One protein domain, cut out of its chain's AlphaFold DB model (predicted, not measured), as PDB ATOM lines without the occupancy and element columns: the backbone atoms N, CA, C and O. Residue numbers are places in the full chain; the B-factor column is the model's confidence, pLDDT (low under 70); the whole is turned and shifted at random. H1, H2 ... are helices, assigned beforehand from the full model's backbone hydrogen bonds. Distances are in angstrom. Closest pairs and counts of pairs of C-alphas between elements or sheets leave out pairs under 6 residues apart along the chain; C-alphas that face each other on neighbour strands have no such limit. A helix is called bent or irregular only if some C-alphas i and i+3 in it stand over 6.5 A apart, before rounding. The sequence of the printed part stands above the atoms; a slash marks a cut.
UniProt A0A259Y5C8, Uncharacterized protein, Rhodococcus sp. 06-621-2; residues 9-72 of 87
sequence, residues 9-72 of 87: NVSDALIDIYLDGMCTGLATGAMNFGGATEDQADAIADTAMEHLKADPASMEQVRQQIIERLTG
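AT A GLANCE: This is residues 9 to 72 of the 87 residues of an uncharacterized protein of Rhodococcus sp. 06-621-2 (UniProt A0A259Y5C8). Three helices make an open triangle: the long H1 is one side, H2 folds back beside it as a splayed helical hairpin, and H3 turns a corner from the end of H2 and comes back to H1 near its first residues. H1 and H2 spread apart toward that corner, and H3 closes the wide end. The printed part has 64 residues with three named helices, H1, H2 and H3 in that order, and no named strand; the class is all helix. The whole is only just loose, close to compact, with a radius of gyration of the C-alphas of 13.2 A, and it is elongated, spanning 39 by 22 by 18 A.

HOW THE PARTS SIT: Start with H1, residues 9 to 34, and H2, residues 38 to 54, which form a helical hairpin. They touch, and the closest C-alphas are those of Ala 27 and Ala 41, 4.6 A apart. Their lines stand at a steep tilt of 40 degrees, and they run opposite ways. In H1, look to residues 19 to 31: H1 touches H2 with these residues alone. Go on to H3, residues 56 to 71, which only just touches H2, and only at the corner by their link, with 3 pairs of C-alphas within 8 A. The closest C-alphas there are those of Lys 53 and Met 59, 6.4 A apart, and the two helices are about perpendicular at 89 degrees. H3 also touches H1, with residues 62 to 67 of H3 and residues 11 to 15 of H1 alone. The closest C-alphas of these two are those of Ile 15 and Arg 63, 6.8 A apart. H1 and H3 run opposite ways at a steep tilt of 67 degrees, only just short of about perpendicular. In the backbones of H1, H2 and H3, every O i to N i+4 pair is within hydrogen-bond range.

IN THESE COORDINATES: Find C-alpha 9 at (145.256, 120.827, 183.109); from there H1 runs 36.1 A to C-alpha 34 at (172.715, 131.760, 203.755). H2 runs 24.1 A from C-alpha 38 to C-alpha 54. H3 runs 22.2 A from C-alpha 56 and ends at C-alpha 71, at (155.015, 126.908, 172.624). No helix is bent or irregular.

THE WHOLE: The two C-alphas farthest apart are those of Thr 37 and Thr 71, at 39.7 A, while those of Asn 9 and Gly 72, the first and last printed, are 18.5 A apart. The links from H1 to H2 and from H2 to H3 are tight, with 3 residues and 1 residue between the helices. The printed part has no cut. In the B-factor column, the mean pLDDT of the printed part is 91.3, and no printed residue is under 70.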
ATOM      1  N   ASN A   9     144.795 121.719 182.040       77.75
ATOM      2  CA  ASN A   9     145.256 120.827 183.109       77.75
ATOM      3  C   ASN A   9     146.778 120.605 183.067       77.75
ATOM      4  O   ASN A   9     147.400 120.428 184.106       77.75
ATOM      5  N   VAL A  10     147.376 120.600 181.870       79.81
ATOM      6  CA  VAL A  10     148.837 120.511 181.710       79.81
ATOM      7  C   VAL A  10     149.513 121.804 182.167       79.81
ATOM      8  O   VAL A  10     150.528 121.741 182.849       79.81
ATOM      9  N   SER A  11     148.957 122.968 181.817       79.56
ATOM     10  CA  SER A  11     149.515 124.261 182.229       79.56
ATOM     11  C   SER A  11     149.519 124.425 183.745       79.56
ATOM     12  O   SER A  11     150.516 124.888 184.290       79.56
ATOM     13  N   ASP A  12     148.429 124.056 184.416       87.19
ATOM     14  CA  ASP A  12     148.333 124.198 185.870       87.19
ATOM     15  C   ASP A  12     149.271 123.212 186.583       87.19
ATOM     16  O   ASP A  12     150.021 123.616 187.464       87.19
ATOM     17  N   ALA A  13     149.365 121.963 186.108       89.69
ATOM     18  CA  ALA A  13     150.331 120.998 186.640       89.69
ATOM     19  C   ALA A  13     151.791 121.465 186.485       89.69
ATOM     20  O   ALA A  13     152.626 121.212 187.349       89.69
ATOM     21  N   LEU A  14     152.119 122.152 185.387       91.12
ATOM     22  CA  LEU A  14     153.462 122.698 185.173       91.12
ATOM     23  C   LEU A  14     153.755 123.909 186.055       91.12
ATOM     24  O   LEU A  14     154.904 124.090 186.453       91.12
ATOM     25  N   ILE A  15     152.740 124.714 186.372       91.94
ATOM     26  CA  ILE A  15     152.867 125.784 187.365       91.94
ATOM     27  C   ILE A  15     153.172 125.172 188.730       91.94
ATOM     28  O   ILE A  15     154.119 125.608 189.375       91.94
ATOM     29  N   ASP A  16     152.447 124.130 189.135       91.88
ATOM     30  CA  ASP A  16     152.688 123.467 190.419       91.88
ATOM     31  C   ASP A  16     154.107 122.891 190.503       91.88
ATOM     32  O   ASP A  16     154.816 123.147 191.474       91.88
ATOM     33  N   ILE A  17     154.566 122.197 189.453       93.12
ATOM     34  CA  ILE A  17     155.941 121.671 189.372       93.12
ATOM     35  C   ILE A  17     156.975 122.800 189.450       93.12
ATOM     36  O   ILE A  17     157.988 122.671 190.136       93.12
ATOM     37  N   TYR A  18     156.738 123.909 188.747       92.38
ATOM     38  CA  TYR A  18     157.632 125.063 188.786       92.38
ATOM     39  C   TYR A  18     157.721 125.656 190.198       92.38
ATOM     40  O   TYR A  18     158.818 125.922 190.685       92.38
ATOM     41  N   LEU A  19     156.582 125.838 190.867       93.50
ATOM     42  CA  LEU A  19     156.523 126.403 192.213       93.50
ATOM     43  C   LEU A  19     157.140 125.471 193.264       93.50
ATOM     44  O   LEU A  19     157.796 125.958 194.182       93.50
ATOM     45  N   ASP A  20     156.984 124.157 193.118       94.44
ATOM     46  CA  ASP A  20     157.635 123.159 193.977       94.44
ATOM     47  C   ASP A  20     159.168 123.184 193.815       94.44
ATOM     48  O   ASP A  20     159.923 123.255 194.791       94.44
ATOM     49  N   GLY A  21     159.643 123.254 192.567       93.88
ATOM     50  CA  GLY A  21     161.065 123.432 192.262       93.88
ATOM     51  C   GLY A  21     161.639 124.745 192.811       93.88
ATOM     52  O   GLY A  21     162.757 124.773 193.320       93.88
ATOM     53  N   MET A  22     160.869 125.835 192.754       93.75
ATOM     54  CA  MET A  22     161.259 127.116 193.349       93.75
ATOM     55  C   MET A  22     161.341 127.034 194.877       93.75
ATOM     56  O   MET A  22     162.326 127.497 195.444       93.75
ATOM     57  N   CYS A  23     160.358 126.415 195.535       95.06
ATOM     58  CA  CYS A  23     160.345 126.239 196.989       95.06
ATOM     59  C   CYS A  23     161.586 125.471 197.471       95.06
ATOM     60  O   CYS A  23     162.374 125.966 198.279       95.06
ATOM     61  N   THR A  24     161.825 124.296 196.885       95.38
ATOM     62  CA  THR A  24     162.982 123.449 197.216       95.38
ATOM     63  C   THR A  24     164.317 124.126 196.890       95.38
ATOM     64  O   THR A  24     165.279 124.010 197.656       95.38
ATOM     65  N   GLY A  25     164.386 124.885 195.791       93.12
ATOM     66  CA  GLY A  25     165.556 125.682 195.422       93.12
ATOM     67  C   GLY A  25     165.861 126.804 196.417       93.12
ATOM     68  O   GLY A  25     167.026 127.007 196.765       93.12
ATOM     69  N   LEU A  26     164.834 127.498 196.916       94.69
ATOM     70  CA  LEU A  26     164.978 128.538 197.937       94.69
ATOM     71  C   LEU A  26     165.478 127.962 199.264       94.69
ATOM     72  O   LEU A  26     166.446 128.491 199.808       94.69
ATOM     73  N   ALA A  27     164.890 126.860 199.738       93.94
ATOM     74  CA  ALA A  27     165.347 126.179 200.952       93.94
ATOM     75  C   ALA A  27     166.809 125.718 200.807       93.94
ATOM     76  O   ALA A  27     167.670 126.044 201.628       93.94
ATOM     77  N   THR A  28     167.135 125.066 199.684       95.25
ATOM     78  CA  THR A  28     168.508 124.639 199.372       95.25
ATOM     79  C   THR A  28     169.474 125.826 199.358       95.25
ATOM     80  O   THR A  28     170.573 125.742 199.912       95.25
ATOM     81  N   GLY A  29     169.081 126.943 198.745       93.38
ATOM     82  CA  GLY A  29     169.894 128.152 198.688       93.38
ATOM     83  C   GLY A  29     170.114 128.783 200.064       93.38
ATOM     84  O   GLY A  29     171.242 129.153 200.393       93.38
ATOM     85  N   ALA A  30     169.070 128.848 200.892       93.00
ATOM     86  CA  ALA A  30     169.148 129.367 202.254       93.00
ATOM     87  C   ALA A  30     170.119 128.551 203.122       93.00
ATOM     88  O   ALA A  30     170.940 129.134 203.832       93.00
ATOM     89  N   MET A  31     170.099 127.219 203.008       94.69
ATOM     90  CA  MET A  31     171.035 126.353 203.733       94.69
ATOM     91  C   MET A  31     172.478 126.510 203.236       94.69
ATOM     92  O   MET A  31     173.396 126.677 204.035       94.69
ATOM     93  N   ASN A  32     172.695 126.463 201.917       93.19
ATOM     94  CA  ASN A  32     174.046 126.355 201.353       93.19
ATOM     95  C   ASN A  32     174.766 127.699 201.194       93.19
ATOM     96  O   ASN A  32     175.995 127.733 201.219       93.19
ATOM     97  N   PHE A  33     174.026 128.795 201.021       91.06
ATOM     98  CA  PHE A  33     174.600 130.130 200.815       91.06
ATOM     99  C   PHE A  33     174.270 131.105 201.945       91.06
ATOM    100  O   PHE A  33     175.020 132.053 202.157       91.06
ATOM    101  N   GLY A  34     173.161 130.892 202.661       85.31
ATOM    102  CA  GLY A  34     172.715 131.760 203.755       85.31
ATOM    103  C   GLY A  34     173.099 131.277 205.155       85.31
ATOM    104  O   GLY A  34     172.917 132.023 206.113       85.31
ATOM    105  N   GLY A  35     173.606 130.045 205.293       90.50
ATOM    106  CA  GLY A  35     173.944 129.453 206.592       90.50
ATOM    107  C   GLY A  35     172.730 129.172 207.487       90.50
ATOM    108  O   GLY A  35     172.891 129.032 208.699       90.50
ATOM    109  N   ALA A  36     171.524 129.114 206.912       92.38
ATOM    110  CA  ALA A  36     170.300 128.813 207.646       92.38
ATOM    111  C   ALA A  36     170.264 127.343 208.102       92.38
ATOM    112  O   ALA A  36     170.746 126.450 207.400       92.38
ATOM    113  N   THR A  37     169.651 127.078 209.259       95.50
ATOM    114  CA  THR A  37     169.274 125.707 209.645       95.50
ATOM    115  C   THR A  37     168.137 125.193 208.760       95.50
ATOM    116  O   THR A  37     167.465 125.985 208.107       95.50
ATOM    117  N   GLU A  38     167.875 123.884 208.772       94.19
ATOM    118  CA  GLU A  38     166.773 123.266 208.011       94.19
ATOM    119  C   GLU A  38     165.421 123.937 208.317       94.19
ATOM    120  O   GLU A  38     164.828 124.533 207.423       94.19
ATOM    121  N   ASP A  39     165.031 124.022 209.596       95.38
ATOM    122  CA  ASP A  39     163.790 124.699 210.018       95.38
ATOM    123  C   ASP A  39     163.695 126.167 209.554       95.38
ATOM    124  O   ASP A  39     162.613 126.683 209.272       95.38
ATOM    125  N   GLN A  40     164.830 126.875 209.501       94.75
ATOM    126  CA  GLN A  40     164.872 128.268 209.054       94.75
ATOM    127  C   GLN A  40     164.747 128.362 207.535       94.75
ATOM    128  O   GLN A  40     164.060 129.249 207.034       94.75
ATOM    129  N   ALA A  41     165.414 127.470 206.806       93.88
ATOM    130  CA  ALA A  41     165.366 127.406 205.356       93.88
ATOM    131  C   ALA A  41     163.955 127.075 204.858       93.88
ATOM    132  O   ALA A  41     163.478 127.743 203.940       93.88
ATOM    133  N   ASP A  42     163.276 126.134 205.516       95.75
ATOM    134  CA  ASP A  42     161.878 125.798 205.241       95.75
ATOM    135  C   ASP A  42     160.964 127.002 205.491       95.75
ATOM    136  O   ASP A  42     160.227 127.415 204.599       95.75
ATOM    137  N   ALA A  43     161.084 127.659 206.650       95.19
ATOM    138  CA  ALA A  43     160.273 128.839 206.961       95.19
ATOM    139  C   ALA A  43     160.497 129.998 205.971       95.19
ATOM    140  O   ALA A  43     159.552 130.709 205.610       95.19
ATOM    141  N   ILE A  44     161.742 130.203 205.523       94.56
ATOM    142  CA  ILE A  44     162.087 131.206 204.507       94.56
ATOM    143  C   ILE A  44     161.447 130.847 203.165       94.56
ATOM    144  O   ILE A  44     160.845 131.719 202.532       94.56
ATOM    145  N   ALA A  45     161.577 129.592 202.731       93.75
ATOM    146  CA  ALA A  45     161.017 129.120 201.472       93.75
ATOM    147  C   ALA A  45     159.489 129.234 201.472       93.75
ATOM    148  O   ALA A  45     158.933 129.850 200.562       93.75
ATOM    149  N   ASP A  46     158.820 128.762 202.523       95.19
ATOM    150  CA  ASP A  46     157.365 128.842 202.662       95.19
ATOM    151  C   ASP A  46     156.875 130.292 202.627       95.19
ATOM    152  O   ASP A  46     156.004 130.630 201.824       95.19
ATOM    153  N   THR A  47     157.494 131.184 203.408       95.50
ATOM    154  CA  THR A  47     157.121 132.610 203.437       95.50
ATOM    155  C   THR A  47     157.299 133.267 202.064       95.50
ATOM    156  O   THR A  47     156.446 134.030 201.604       95.50
ATOM    157  N   ALA A  48     158.408 132.978 201.379       93.31
ATOM    158  CA  ALA A  48     158.662 133.502 200.042       93.31
ATOM    159  C   ALA A  48     157.635 132.980 199.023       93.31
ATOM    160  O   ALA A  48     157.145 133.749 198.192       93.31
ATOM    161  N   MET A  49     157.268 131.700 199.111       95.00
ATOM    162  CA  MET A  49     156.267 131.087 198.240       95.00
ATOM    163  C   MET A  49     154.855 131.607 198.512       95.00
ATOM    164  O   MET A  49     154.092 131.790 197.562       95.00
ATOM    165  N   GLU A  50     154.498 131.880 199.767       94.88
ATOM    166  CA  GLU A  50     153.232 132.524 200.125       94.88
ATOM    167  C   GLU A  50     153.122 133.916 199.502       94.88
ATOM    168  O   GLU A  50     152.129 134.215 198.837       94.88
ATOM    169  N   HIS A  51     154.162 134.745 199.640       93.31
ATOM    170  CA  HIS A  51     154.193 136.071 199.022       93.31
ATOM    171  C   HIS A  51     154.131 136.005 197.493       93.31
ATOM    172  O   HIS A  51     153.398 136.781 196.880       93.31
ATOM    173  N   LEU A  52     154.849 135.062 196.874       92.81
ATOM    174  CA  LEU A  52     154.830 134.871 195.424       92.81
ATOM    175  C   LEU A  52     153.431 134.479 194.925       92.81
ATOM    176  O   LEU A  52     152.933 135.062 193.965       92.81
ATOM    177  N   LYS A  53     152.784 133.513 195.589       93.62
ATOM    178  CA  LYS A  53     151.434 133.040 195.236       93.62
ATOM    179  C   LYS A  53     150.361 134.101 195.486       93.62
ATOM    180  O   LYS A  53     149.344 134.107 194.794       93.62
ATOM    181  N   ALA A  54     150.571 134.975 196.470       94.25
ATOM    182  CA  ALA A  54     149.657 136.065 196.790       94.25
ATOM    183  C   ALA A  54     149.714 137.224 195.779       94.25
ATOM    184  O   ALA A  54     148.771 138.015 195.741       94.25
ATOM    185  N   ASP A  55     150.772 137.331 194.968       94.88
ATOM    186  CA  ASP A  55     150.916 138.361 193.938       94.88
ATOM    187  C   ASP A  55     150.425 137.876 192.556       94.88
ATOM    188  O   ASP A  55     151.098 137.077 191.890       94.88
ATOM    189  N   PRO A  56     149.287 138.397 192.051       92.50
ATOM    190  CA  PRO A  56     148.767 138.019 190.741       92.50
ATOM    191  C   PRO A  56     149.707 138.374 189.583       92.50
ATOM    192  O   PRO A  56     149.702 137.676 188.570       92.50
ATOM    193  N   ALA A  57     150.501 139.444 189.707       93.81
ATOM    194  CA  ALA A  57     151.402 139.870 188.640       93.81
ATOM    195  C   ALA A  57     152.564 138.884 188.482       93.81
ATOM    196  O   ALA A  57     152.861 138.454 187.365       93.81
ATOM    197  N   SER A  58     153.171 138.473 189.596       92.38
ATOM    198  CA  SER A  58     154.201 137.432 189.610       92.38
ATOM    199  C   SER A  58     153.669 136.097 189.084       92.38
ATOM    200  O   SER A  58     154.302 135.464 188.237       92.38
ATOM    201  N   MET A  59     152.471 135.688 189.510       94.19
ATOM    202  CA  MET A  59     151.847 134.446 189.043       94.19
ATOM    203  C   MET A  59     151.528 134.460 187.543       94.19
ATOM    204  O   MET A  59     151.690 133.439 186.870       94.19
ATOM    205  N   GLU A  60     151.123 135.605 186.992       92.81
ATOM    206  CA  GLU A  60     150.914 135.738 185.550       92.81
ATOM    207  C   GLU A  60     152.235 135.668 184.777       92.81
ATOM    208  O   GLU A  60     152.302 135.001 183.748       92.81
ATOM    209  N   GLN A  61     153.319 136.261 185.289       92.06
ATOM    210  CA  GLN A  61     154.642 136.117 184.672       92.06
ATOM    211  C   GLN A  61     155.099 134.656 184.630       92.06
ATOM    212  O   GLN A  61     155.572 134.193 183.592       92.06
ATOM    213  N   VAL A  62     154.915 133.904 185.721       91.12
ATOM    214  CA  VAL A  62     155.214 132.462 185.758       91.12
ATOM    215  C   VAL A  62     154.392 131.710 184.709       91.12
ATOM    216  O   VAL A  62     154.938 130.904 183.951       91.12
ATOM    217  N   ARG A  63     153.090 132.007 184.607       90.56
ATOM    218  CA  ARG A  63     152.204 131.396 183.606       90.56
ATOM    219  C   ARG A  63     152.668 131.695 182.180       90.56
ATOM    220  O   ARG A  63     152.751 130.769 181.374       90.56
ATOM    221  N   GLN A  64     153.011 132.947 181.877       89.44
ATOM    222  CA  GLN A  64     153.520 133.339 180.560       89.44
ATOM    223  C   GLN A  64     154.826 132.617 180.223       89.44
ATOM    224  O   GLN A  64     154.917 132.011 179.160       89.44
ATOM    225  N   GLN A  65     155.788 132.555 181.148       88.12
ATOM    226  CA  GLN A  65     157.042 131.828 180.924       88.12
ATOM    227  C   GLN A  65     156.823 130.335 180.635       88.12
ATOM    228  O   GLN A  65     157.528 129.739 179.819       88.12
ATOM    229  N   ILE A  66     155.863 129.699 181.313       88.62
ATOM    230  CA  ILE A  66     155.514 128.295 181.059       88.62
ATOM    231  C   ILE A  66     154.881 128.146 179.674       88.62
ATOM    232  O   ILE A  66     155.246 127.231 178.936       88.62
ATOM    233  N   ILE A  67     153.978 129.051 179.289       85.75
ATOM    234  CA  ILE A  67     153.354 129.050 177.960       85.75
ATOM    235  C   ILE A  67     154.400 129.274 176.860       85.75
ATOM    236  O   ILE A  67     154.395 128.545 175.868       85.75
ATOM    237  N   GLU A  68     155.318 130.223 177.028       85.06
ATOM    238  CA  GLU A  68     156.420 130.479 176.091       85.06
ATOM    239  C   GLU A  68     157.272 129.220 175.885       85.06
ATOM    240  O   GLU A  68     157.471 128.779 174.750       85.06
ATOM    241  N   ARG A  69     157.670 128.555 176.979       82.56
ATOM    242  CA  ARG A  69     158.429 127.295 176.914       82.56
ATOM    243  C   ARG A  69     157.641 126.174 176.235       82.56
ATOM    244  O   ARG A  69     158.191 125.466 175.395       82.56
ATOM    245  N   LEU A  70     156.354 126.022 176.549       82.12
ATOM    246  CA  LEU A  70     155.478 125.018 175.930       82.12
ATOM    247  C   LEU A  70     155.239 125.256 174.439       82.12
ATOM    248  O   LEU A  70     155.040 124.307 173.681       82.12
ATOM    249  N   THR A  71     155.212 126.518 174.024       82.00
ATOM    250  CA  THR A  71     155.015 126.908 172.624       82.00
ATOM    251  C   THR A  71     156.317 126.911 171.827       82.00
ATOM    252  O   THR A  71     156.278 127.099 170.613       82.00
ATOM    253  N   GLY A  72     157.455 126.634 172.478       75.12
ATOM    254  CA  GLY A  72     158.772 126.598 171.844       75.12
ATOM    255  C   GLY A  72     159.293 127.984 171.464       75.12
ATOM    256  O   GLY A  72     160.175 128.087 170.614       75.12
TER     257      GLY A  72